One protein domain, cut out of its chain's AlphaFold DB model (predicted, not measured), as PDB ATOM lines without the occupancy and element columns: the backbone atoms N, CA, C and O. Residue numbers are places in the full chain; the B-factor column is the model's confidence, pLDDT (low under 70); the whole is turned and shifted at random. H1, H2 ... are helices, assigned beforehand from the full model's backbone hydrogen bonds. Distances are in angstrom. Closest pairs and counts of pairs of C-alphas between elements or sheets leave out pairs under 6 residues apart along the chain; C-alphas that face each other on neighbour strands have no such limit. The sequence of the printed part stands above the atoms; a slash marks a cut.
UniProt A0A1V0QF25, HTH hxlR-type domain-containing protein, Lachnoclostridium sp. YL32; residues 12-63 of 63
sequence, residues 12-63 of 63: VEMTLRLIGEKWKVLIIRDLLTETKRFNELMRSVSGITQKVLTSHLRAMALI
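AT A GLANCE: This is residues 12 to 63 of the 63 residues of the protein "HTH hxlR-type domain-containing protein" of Lachnoclostridium sp. YL32 (UniProt A0A1V0QF25). One long helix, H1, is crossed near its middle by the shorter H3, while the small helix H2 packs beside the later half of H1, on the same side of it as H3. The first residues of H1, 12 to 18, stick out free of this small cluster. The printed part has 52 residues, with three named helices in the order H1, H2, H3 and no named strand; its class is all helix. It is compact, with a radius of gyration of the C-alphas of 10.9 A, and spans 33 by 26 by 18 A.

HOW THE PARTS SIT: H1, residues 12 to 33, only just touches H2, residues 38 to 44, with 3 pairs of C-alphas within 8 A. H1 touches H2 with residues 27 to 30 alone; the closest C-alphas of the two, those of Ile 27 and Leu 41, are 7.2 A apart. Their lines are about perpendicular, at 77 degrees. H3, residues 50 to 61, is close to H1 but not clearly touching: the closest C-alphas, those of Lys 24 and His 56, are 6.6 A apart. H1 and H3 run the same way at a steep tilt of 67 degrees. H2 and H3 are also close but not clearly touching, with the C-alphas of Met 42 and Leu 53 closest at 7.1 A. They run opposite ways at a steep tilt of 69.7 degrees, only just short of about perpendicular. In H1, H2 and H3 every O i to N i+4 pair is within hydrogen-bond range.

IN THESE COORDINATES: H1 measures 32.6 A from C-alpha 12 at (150.804, 172.677, 176.701) to C-alpha 33 at (126.238, 151.674, 172.249). H2 measures 10.0 A, and H3 16.3 A, ending at C-alpha 61 at (127.399, 162.139, 186.250).

THE WHOLE: The two C-alphas farthest apart, those of Val 12 and Glu 34, are 33.8 A apart. The printed part has no cut, and both links are tight. Mean pLDDT of the printed part is 89.9; residues 62 to 63 are under 70.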
ATOM      1  N   VAL A  12     150.989 173.806 175.779       91.31
ATOM      2  CA  VAL A  12     150.804 172.677 176.701       91.31
ATOM      3  C   VAL A  12     149.351 172.596 177.160       91.31
ATOM      4  O   VAL A  12     148.765 171.515 177.146       91.31
ATOM      5  N   GLU A  13     148.743 173.731 177.511       87.88
ATOM      6  CA  GLU A  13     147.330 173.779 177.886       87.88
ATOM      7  C   GLU A  13     146.434 173.386 176.709       87.88
ATOM      8  O   GLU A  13     145.501 172.600 176.877       87.88
ATOM      9  N   MET A  14     146.749 173.868 175.504       87.69
ATOM     10  CA  MET A  14     146.033 173.477 174.291       87.69
ATOM     11  C   MET A  14     146.078 171.960 174.083       87.69
ATOM     12  O   MET A  14     145.038 171.326 173.899       87.69
ATOM     13  N   THR A  15     147.265 171.360 174.183       85.81
ATOM     14  CA  THR A  15     147.435 169.909 174.034       85.81
ATOM     15  C   THR A  15     146.676 169.141 175.115       85.81
ATOM     16  O   THR A  15     145.995 168.162 174.812       85.81
ATOM     17  N   LEU A  16     146.724 169.601 176.369       84.81
ATOM     18  CA  LEU A  16     145.976 168.998 177.474       84.81
ATOM     19  C   LEU A  16     144.462 169.051 177.247       84.81
ATOM     20  O   LEU A  16     143.786 168.044 177.470       84.81
ATOM     21  N   ARG A  17     143.930 170.180 176.758       84.19
ATOM     22  CA  ARG A  17     142.510 170.301 176.392       84.19
ATOM     23  C   ARG A  17     142.145 169.333 175.271       84.19
ATOM     24  O   ARG A  17     141.173 168.599 175.409       84.19
ATOM     25  N   LEU A  18     142.946 169.260 174.206       84.75
ATOM     26  CA  LEU A  18     142.705 168.339 173.088       84.75
ATOM     27  C   LEU A  18     142.726 166.868 173.527       84.75
ATOM     28  O   LEU A  18     141.862 166.090 173.122       84.75
ATOM     29  N   ILE A  19     143.677 166.483 174.385       84.00
ATOM     30  CA  ILE A  19     143.737 165.130 174.956       84.00
ATOM     31  C   ILE A  19     142.499 164.856 175.818       84.00
ATOM     32  O   ILE A  19     141.915 163.780 175.706       84.00
ATOM     33  N   GLY A  20     142.076 165.810 176.653       81.44
ATOM     34  CA  GLY A  20     140.868 165.678 177.471       81.44
ATOM     35  C   GLY A  20     139.604 165.487 176.627       81.44
ATOM     36  O   GLY A  20     138.842 164.543 176.846       81.44
ATOM     37  N   GLU A  21     139.403 166.330 175.615       84.75
ATOM     38  CA  GLU A  21     138.238 166.238 174.728       84.75
ATOM     39  C   GLU A  21     138.235 164.941 173.903       84.75
ATOM     40  O   GLU A  21     137.182 164.319 173.740       84.75
ATOM     41  N   LYS A  22     139.409 164.456 173.462       89.88
ATOM     42  CA  LYS A  22     139.540 163.163 172.765       89.88
ATOM     43  C   LYS A  22     138.897 162.029 173.563       89.88
ATOM     44  O   LYS A  22     138.133 161.237 173.010       89.88
ATOM     45  N   TRP A  23     139.217 161.922 174.851       93.44
ATOM     46  CA  TRP A  23     138.713 160.831 175.684       93.44
ATOM     47  C   TRP A  23     137.213 160.935 175.926       93.44
ATOM     48  O   TRP A  23     136.522 159.919 175.870       93.44
ATOM     49  N   LYS A  24     136.701 162.152 176.129       91.25
ATOM     50  CA  LYS A  24     135.271 162.405 176.334       91.25
ATOM     51  C   LYS A  24     134.424 161.856 175.181       91.25
ATOM     52  O   LYS A  24     133.456 161.142 175.431       91.25
ATOM     53  N   VAL A  25     134.824 162.112 173.934       91.81
ATOM     54  CA  VAL A  25     134.109 161.617 172.741       91.81
ATOM     55  C   VAL A  25     134.122 160.086 172.667       91.81
ATOM     56  O   VAL A  25     133.090 159.476 172.390       91.81
ATOM     57  N   LEU A  26     135.262 159.450 172.957       93.88
ATOM     58  CA  LEU A  26     135.382 157.985 172.936       93.88
ATOM     59  C   LEU A  26     134.541 157.315 174.027       93.88
ATOM     60  O   LEU A  26     133.906 156.297 173.764       93.88
ATOM     61  N   ILE A  27     134.510 157.895 175.229       93.94
ATOM     62  CA  ILE A  27     133.688 157.393 176.334       93.94
ATOM     63  C   ILE A  27     132.201 157.471 175.969       93.94
ATOM     64  O   ILE A  27     131.481 156.490 176.137       93.94
ATOM     65  N   ILE A  28     131.746 158.614 175.445       93.12
ATOM     66  CA  ILE A  28     130.343 158.809 175.056       93.12
ATOM     67  C   ILE A  28     129.947 157.821 173.956       93.12
ATOM     68  O   ILE A  28     128.929 157.151 174.090       93.12
ATOM     69  N   ARG A  29     130.761 157.680 172.900       93.81
ATOM     70  CA  ARG A  29     130.521 156.711 171.816       93.81
ATOM     71  C   ARG A  29     130.262 155.303 172.358       93.81
ATOM     72  O   ARG A  29     129.328 154.632 171.926       93.81
ATOM     73  N   ASP A  30     131.098 154.860 173.290       94.19
ATOM     74  CA  ASP A  30     131.002 153.522 173.864       94.19
ATOM     75  C   ASP A  30     129.751 153.347 174.726       94.19
ATOM     76  O   ASP A  30     129.066 152.335 174.593       94.19
ATOM     77  N   LEU A  31     129.429 154.340 175.559       93.69
ATOM     78  CA  LEU A  31     128.263 154.304 176.446       93.69
ATOM     79  C   LEU A  31     126.926 154.485 175.713       93.69
ATOM     80  O   LEU A  31     125.903 154.014 176.196       93.69
ATOM     81  N   LEU A  32     126.927 155.136 174.546       93.56
ATOM     82  CA  LEU A  32     125.753 155.212 173.670       93.56
ATOM     83  C   LEU A  32     125.425 153.867 173.012       93.56
ATOM     84  O   LEU A  32     124.288 153.654 172.602       93.56
ATOM     85  N   THR A  33     126.418 152.987 172.879       91.75
ATOM     86  CA  THR A  33     126.238 151.674 172.249       91.75
ATOM     87  C   THR A  33     125.748 150.649 173.268       91.75
ATOM     88  O   THR A  33     124.809 149.907 172.994       91.75
ATOM     89  N   GLU A  34     126.367 150.611 174.449       90.75
ATOM     90  CA  GLU A  34     125.974 149.712 175.534       90.75
ATOM     91  C   GLU A  34     126.464 150.218 176.898       90.75
ATOM     92  O   GLU A  34     127.468 150.929 177.011       90.75
ATOM     93  N   THR A  35     125.796 149.787 177.966       92.38
ATOM     94  CA  THR A  35     126.273 150.024 179.332       92.38
ATOM     95  C   THR A  35     127.483 149.135 179.618       92.38
ATOM     96  O   THR A  35     127.345 147.922 179.752       92.38
ATOM     97  N   LYS A  36     128.665 149.739 179.772       93.44
ATOM     98  CA  LYS A  36     129.918 149.032 180.092       93.44
ATOM     99  C   LYS A  36     130.306 149.190 181.556       93.44
ATOM    100  O   LYS A  36     130.155 150.269 182.137       93.44
ATOM    101  N   ARG A  37     130.898 148.150 182.153       94.88
ATOM    102  CA  ARG A  37     131.565 148.288 183.458       94.88
ATOM    103  C   ARG A  37     132.840 149.117 183.306       94.88
ATOM    104  O   ARG A  37     133.442 149.174 182.237       94.88
ATOM    105  N   PHE A  38     133.316 149.692 184.410       94.44
ATOM    106  CA  PHE A  38     134.489 150.574 184.411       94.44
ATOM    107  C   PHE A  38     135.715 149.972 183.702       94.44
ATOM    108  O   PHE A  38     136.312 150.615 182.846       94.44
ATOM    109  N   ASN A  39     136.076 148.724 184.017       94.69
ATOM    110  CA  ASN A  39     137.247 148.073 183.421       94.69
ATOM    111  C   ASN A  39     137.057 147.737 181.935       94.69
ATOM    112  O   ASN A  39     138.035 147.711 181.193       94.69
ATOM    113  N   GLU A  40     135.826 147.481 181.491       95.12
ATOM    114  CA  GLU A  40     135.517 147.224 180.079       95.12
ATOM    115  C   GLU A  40     135.639 148.517 179.273       95.12
ATOM    116  O   GLU A  40     136.311 148.541 178.243       95.12
ATOM    117  N   LEU A  41     135.084 149.609 179.806       95.25
ATOM    118  CA  LEU A  41     135.208 150.947 179.237       95.25
ATOM    119  C   LEU A  41     136.668 151.433 179.216       95.25
ATOM    120  O   LEU A  41     137.125 152.019 178.241       95.25
ATOM    121  N   MET A  42     137.439 151.155 180.269       95.06
ATOM    122  CA  MET A  42     138.865 151.493 180.312       95.06
ATOM    123  C   MET A  42     139.673 150.732 179.253       95.06
ATOM    124  O   MET A  42     140.611 151.286 178.686       95.06
ATOM    125  N   ARG A  43     139.315 149.473 178.970       94.25
ATOM    126  CA  ARG A  43     139.970 148.665 177.928       94.25
ATOM    127  C   ARG A  43     139.586 149.111 176.521       94.25
ATOM    128  O   ARG A  43     140.434 149.077 175.634       94.25
ATOM    129  N   SER A  44     138.336 149.516 176.307       94.00
ATOM    130  CA  SER A  44     137.875 149.965 174.993       94.00
ATOM    131  C   SER A  44     138.424 151.344 174.615       94.00
ATOM    132  O   SER A  44     138.692 151.615 173.442       94.00
ATOM    133  N   VAL A  45     138.674 152.199 175.608       93.19
ATOM    134  CA  VAL A  45     139.293 153.515 175.434       93.19
ATOM    135  C   VAL A  45     140.815 153.404 175.617       93.19
ATOM    136  O   VAL A  45     141.394 153.854 176.604       93.19
ATOM    137  N   SER A  46     141.487 152.773 174.649       89.88
ATOM    138  CA  SER A  46     142.933 152.507 174.710       89.88
ATOM    139  C   SER A  46     143.772 153.774 174.935       89.88
ATOM    140  O   SER A  46     143.641 154.755 174.202       89.88
ATOM    141  N   GLY A  47     144.663 153.736 175.932       89.44
ATOM    142  CA  GLY A  47     145.581 154.824 176.289       89.44
ATOM    143  C   GLY A  47     145.051 155.804 177.343       89.44
ATOM    144  O   GLY A  47     145.797 156.687 177.771       89.44
ATOM    145  N   ILE A  48     143.803 155.653 177.798       93.12
ATOM    146  CA  ILE A  48     143.286 156.432 178.926       93.12
ATOM    147  C   ILE A  48     143.827 155.889 180.251       93.12
ATOM    148  O   ILE A  48     143.918 154.681 180.472       93.12
ATOM    149  N   THR A  49     144.160 156.785 181.178       93.06
ATOM    150  CA  THR A  49     144.499 156.385 182.547       93.06
ATOM    151  C   THR A  49     143.236 156.255 183.396       93.06
ATOM    152  O   THR A  49     142.241 156.946 183.171       93.06
ATOM    153  N   GLN A  50     143.289 155.426 184.442       95.25
ATOM    154  CA  GLN A  50     142.178 155.252 185.387       95.25
ATOM    155  C   GLN A  50     141.718 156.586 186.004       95.25
ATOM    156  O   GLN A  50     140.516 156.836 186.142       95.25
ATOM    157  N   LYS A  51     142.676 157.462 186.339       94.06
ATOM    158  CA  LYS A  51     142.413 158.788 186.913       94.06
ATOM    159  C   LYS A  51     141.629 159.669 185.939       94.06
ATOM    160  O   LYS A  51     140.640 160.280 186.335       94.06
ATOM    161  N   VAL A  52     142.053 159.710 184.674       92.88
ATOM    162  CA  VAL A  52     141.401 160.515 183.630       92.88
ATOM    163  C   VAL A  52     139.995 159.985 183.351       92.88
ATOM    164  O   VAL A  52     139.046 160.764 183.378       92.88
ATOM    165  N   LEU A  53     139.827 158.666 183.206       94.50
ATOM    166  CA  LEU A  53     138.509 158.056 183.006       94.50
ATOM    167  C   LEU A  53     137.542 158.381 184.155       94.50
ATOM    168  O   LEU A  53     136.422 158.825 183.915       94.50
ATOM    169  N   THR A  54     137.991 158.229 185.403       95.06
ATOM    170  CA  THR A  54     137.191 158.579 186.591       95.06
ATOM    171  C   THR A  54     136.795 160.053 186.593       95.06
ATOM    172  O   THR A  54     135.651 160.381 186.908       95.06
ATOM    173  N   SER A  55     137.720 160.945 186.226       93.06
ATOM    174  CA  SER A  55     137.454 162.383 186.140       93.06
ATOM    175  C   SER A  55     136.354 162.693 185.124       93.06
ATOM    176  O   SER A  55     135.434 163.444 185.437       93.06
ATOM    177  N   HIS A  56     136.412 162.085 183.934       92.44
ATOM    178  CA  HIS A  56     135.381 162.264 182.909       92.44
ATOM    179  C   HIS A  56     134.025 161.721 183.359       92.44
ATOM    180  O   HIS A  56     133.025 162.422 183.230       92.44
ATOM    181  N   LEU A  57     133.979 160.509 183.921       93.25
ATOM    182  CA  LEU A  57     132.726 159.907 184.391       93.25
ATOM    183  C   LEU A  57     132.070 160.743 185.498       93.25
ATOM    184  O   LEU A  57     130.868 160.978 185.441       93.25
ATOM    185  N   ARG A  58     132.848 161.258 186.463       92.50
ATOM    186  CA  ARG A  58     132.328 162.158 187.509       92.50
ATOM    187  C   ARG A  58     131.801 163.470 186.938       92.50
ATOM    188  O   ARG A  58     130.746 163.920 187.360       92.50
ATOM    189  N   ALA A  59     132.516 164.066 185.985       90.06
ATOM    190  CA  ALA A  59     132.085 165.308 185.348       90.06
ATOM    191  C   ALA A  59     130.772 165.142 184.562       90.06
ATOM    192  O   ALA A  59     129.993 166.083 184.491       90.06
ATOM    193  N   MET A  60     130.523 163.962 183.985       88.88
ATOM    194  CA  MET A  60     129.282 163.667 183.256       88.88
ATOM    195  C   MET A  60     128.129 163.245 184.172       88.88
ATOM    196  O   MET A  60     126.986 163.550 183.865       88.88
ATOM    197  N   ALA A  61     128.414 162.563 185.284       80.62
ATOM    198  CA  ALA A  61     127.399 162.139 186.250       80.62
ATOM    199  C   ALA A  61     126.880 163.276 187.155       80.62
ATOM    200  O   ALA A  61     125.910 163.076 187.875       80.62
ATOM    201  N   LEU A  62     127.546 164.437 187.165       59.91
ATOM    202  CA  LEU A  62     127.172 165.629 187.942       59.91
ATOM    203  C   LEU A  62     126.285 166.620 187.161       59.91
ATOM    204  O   LEU A  62     126.212 167.794 187.525       59.91
ATOM    205  N   ILE A  63     125.636 166.158 186.096       47.19
ATOM    206  CA  ILE A  63     124.658 166.907 185.295       47.19
ATOM    207  C   ILE A  63     123.296 166.255 185.508       47.19
ATOM    208  O   ILE A  63     122.319 167.009 185.697       47.19
TER     209      ILE A  63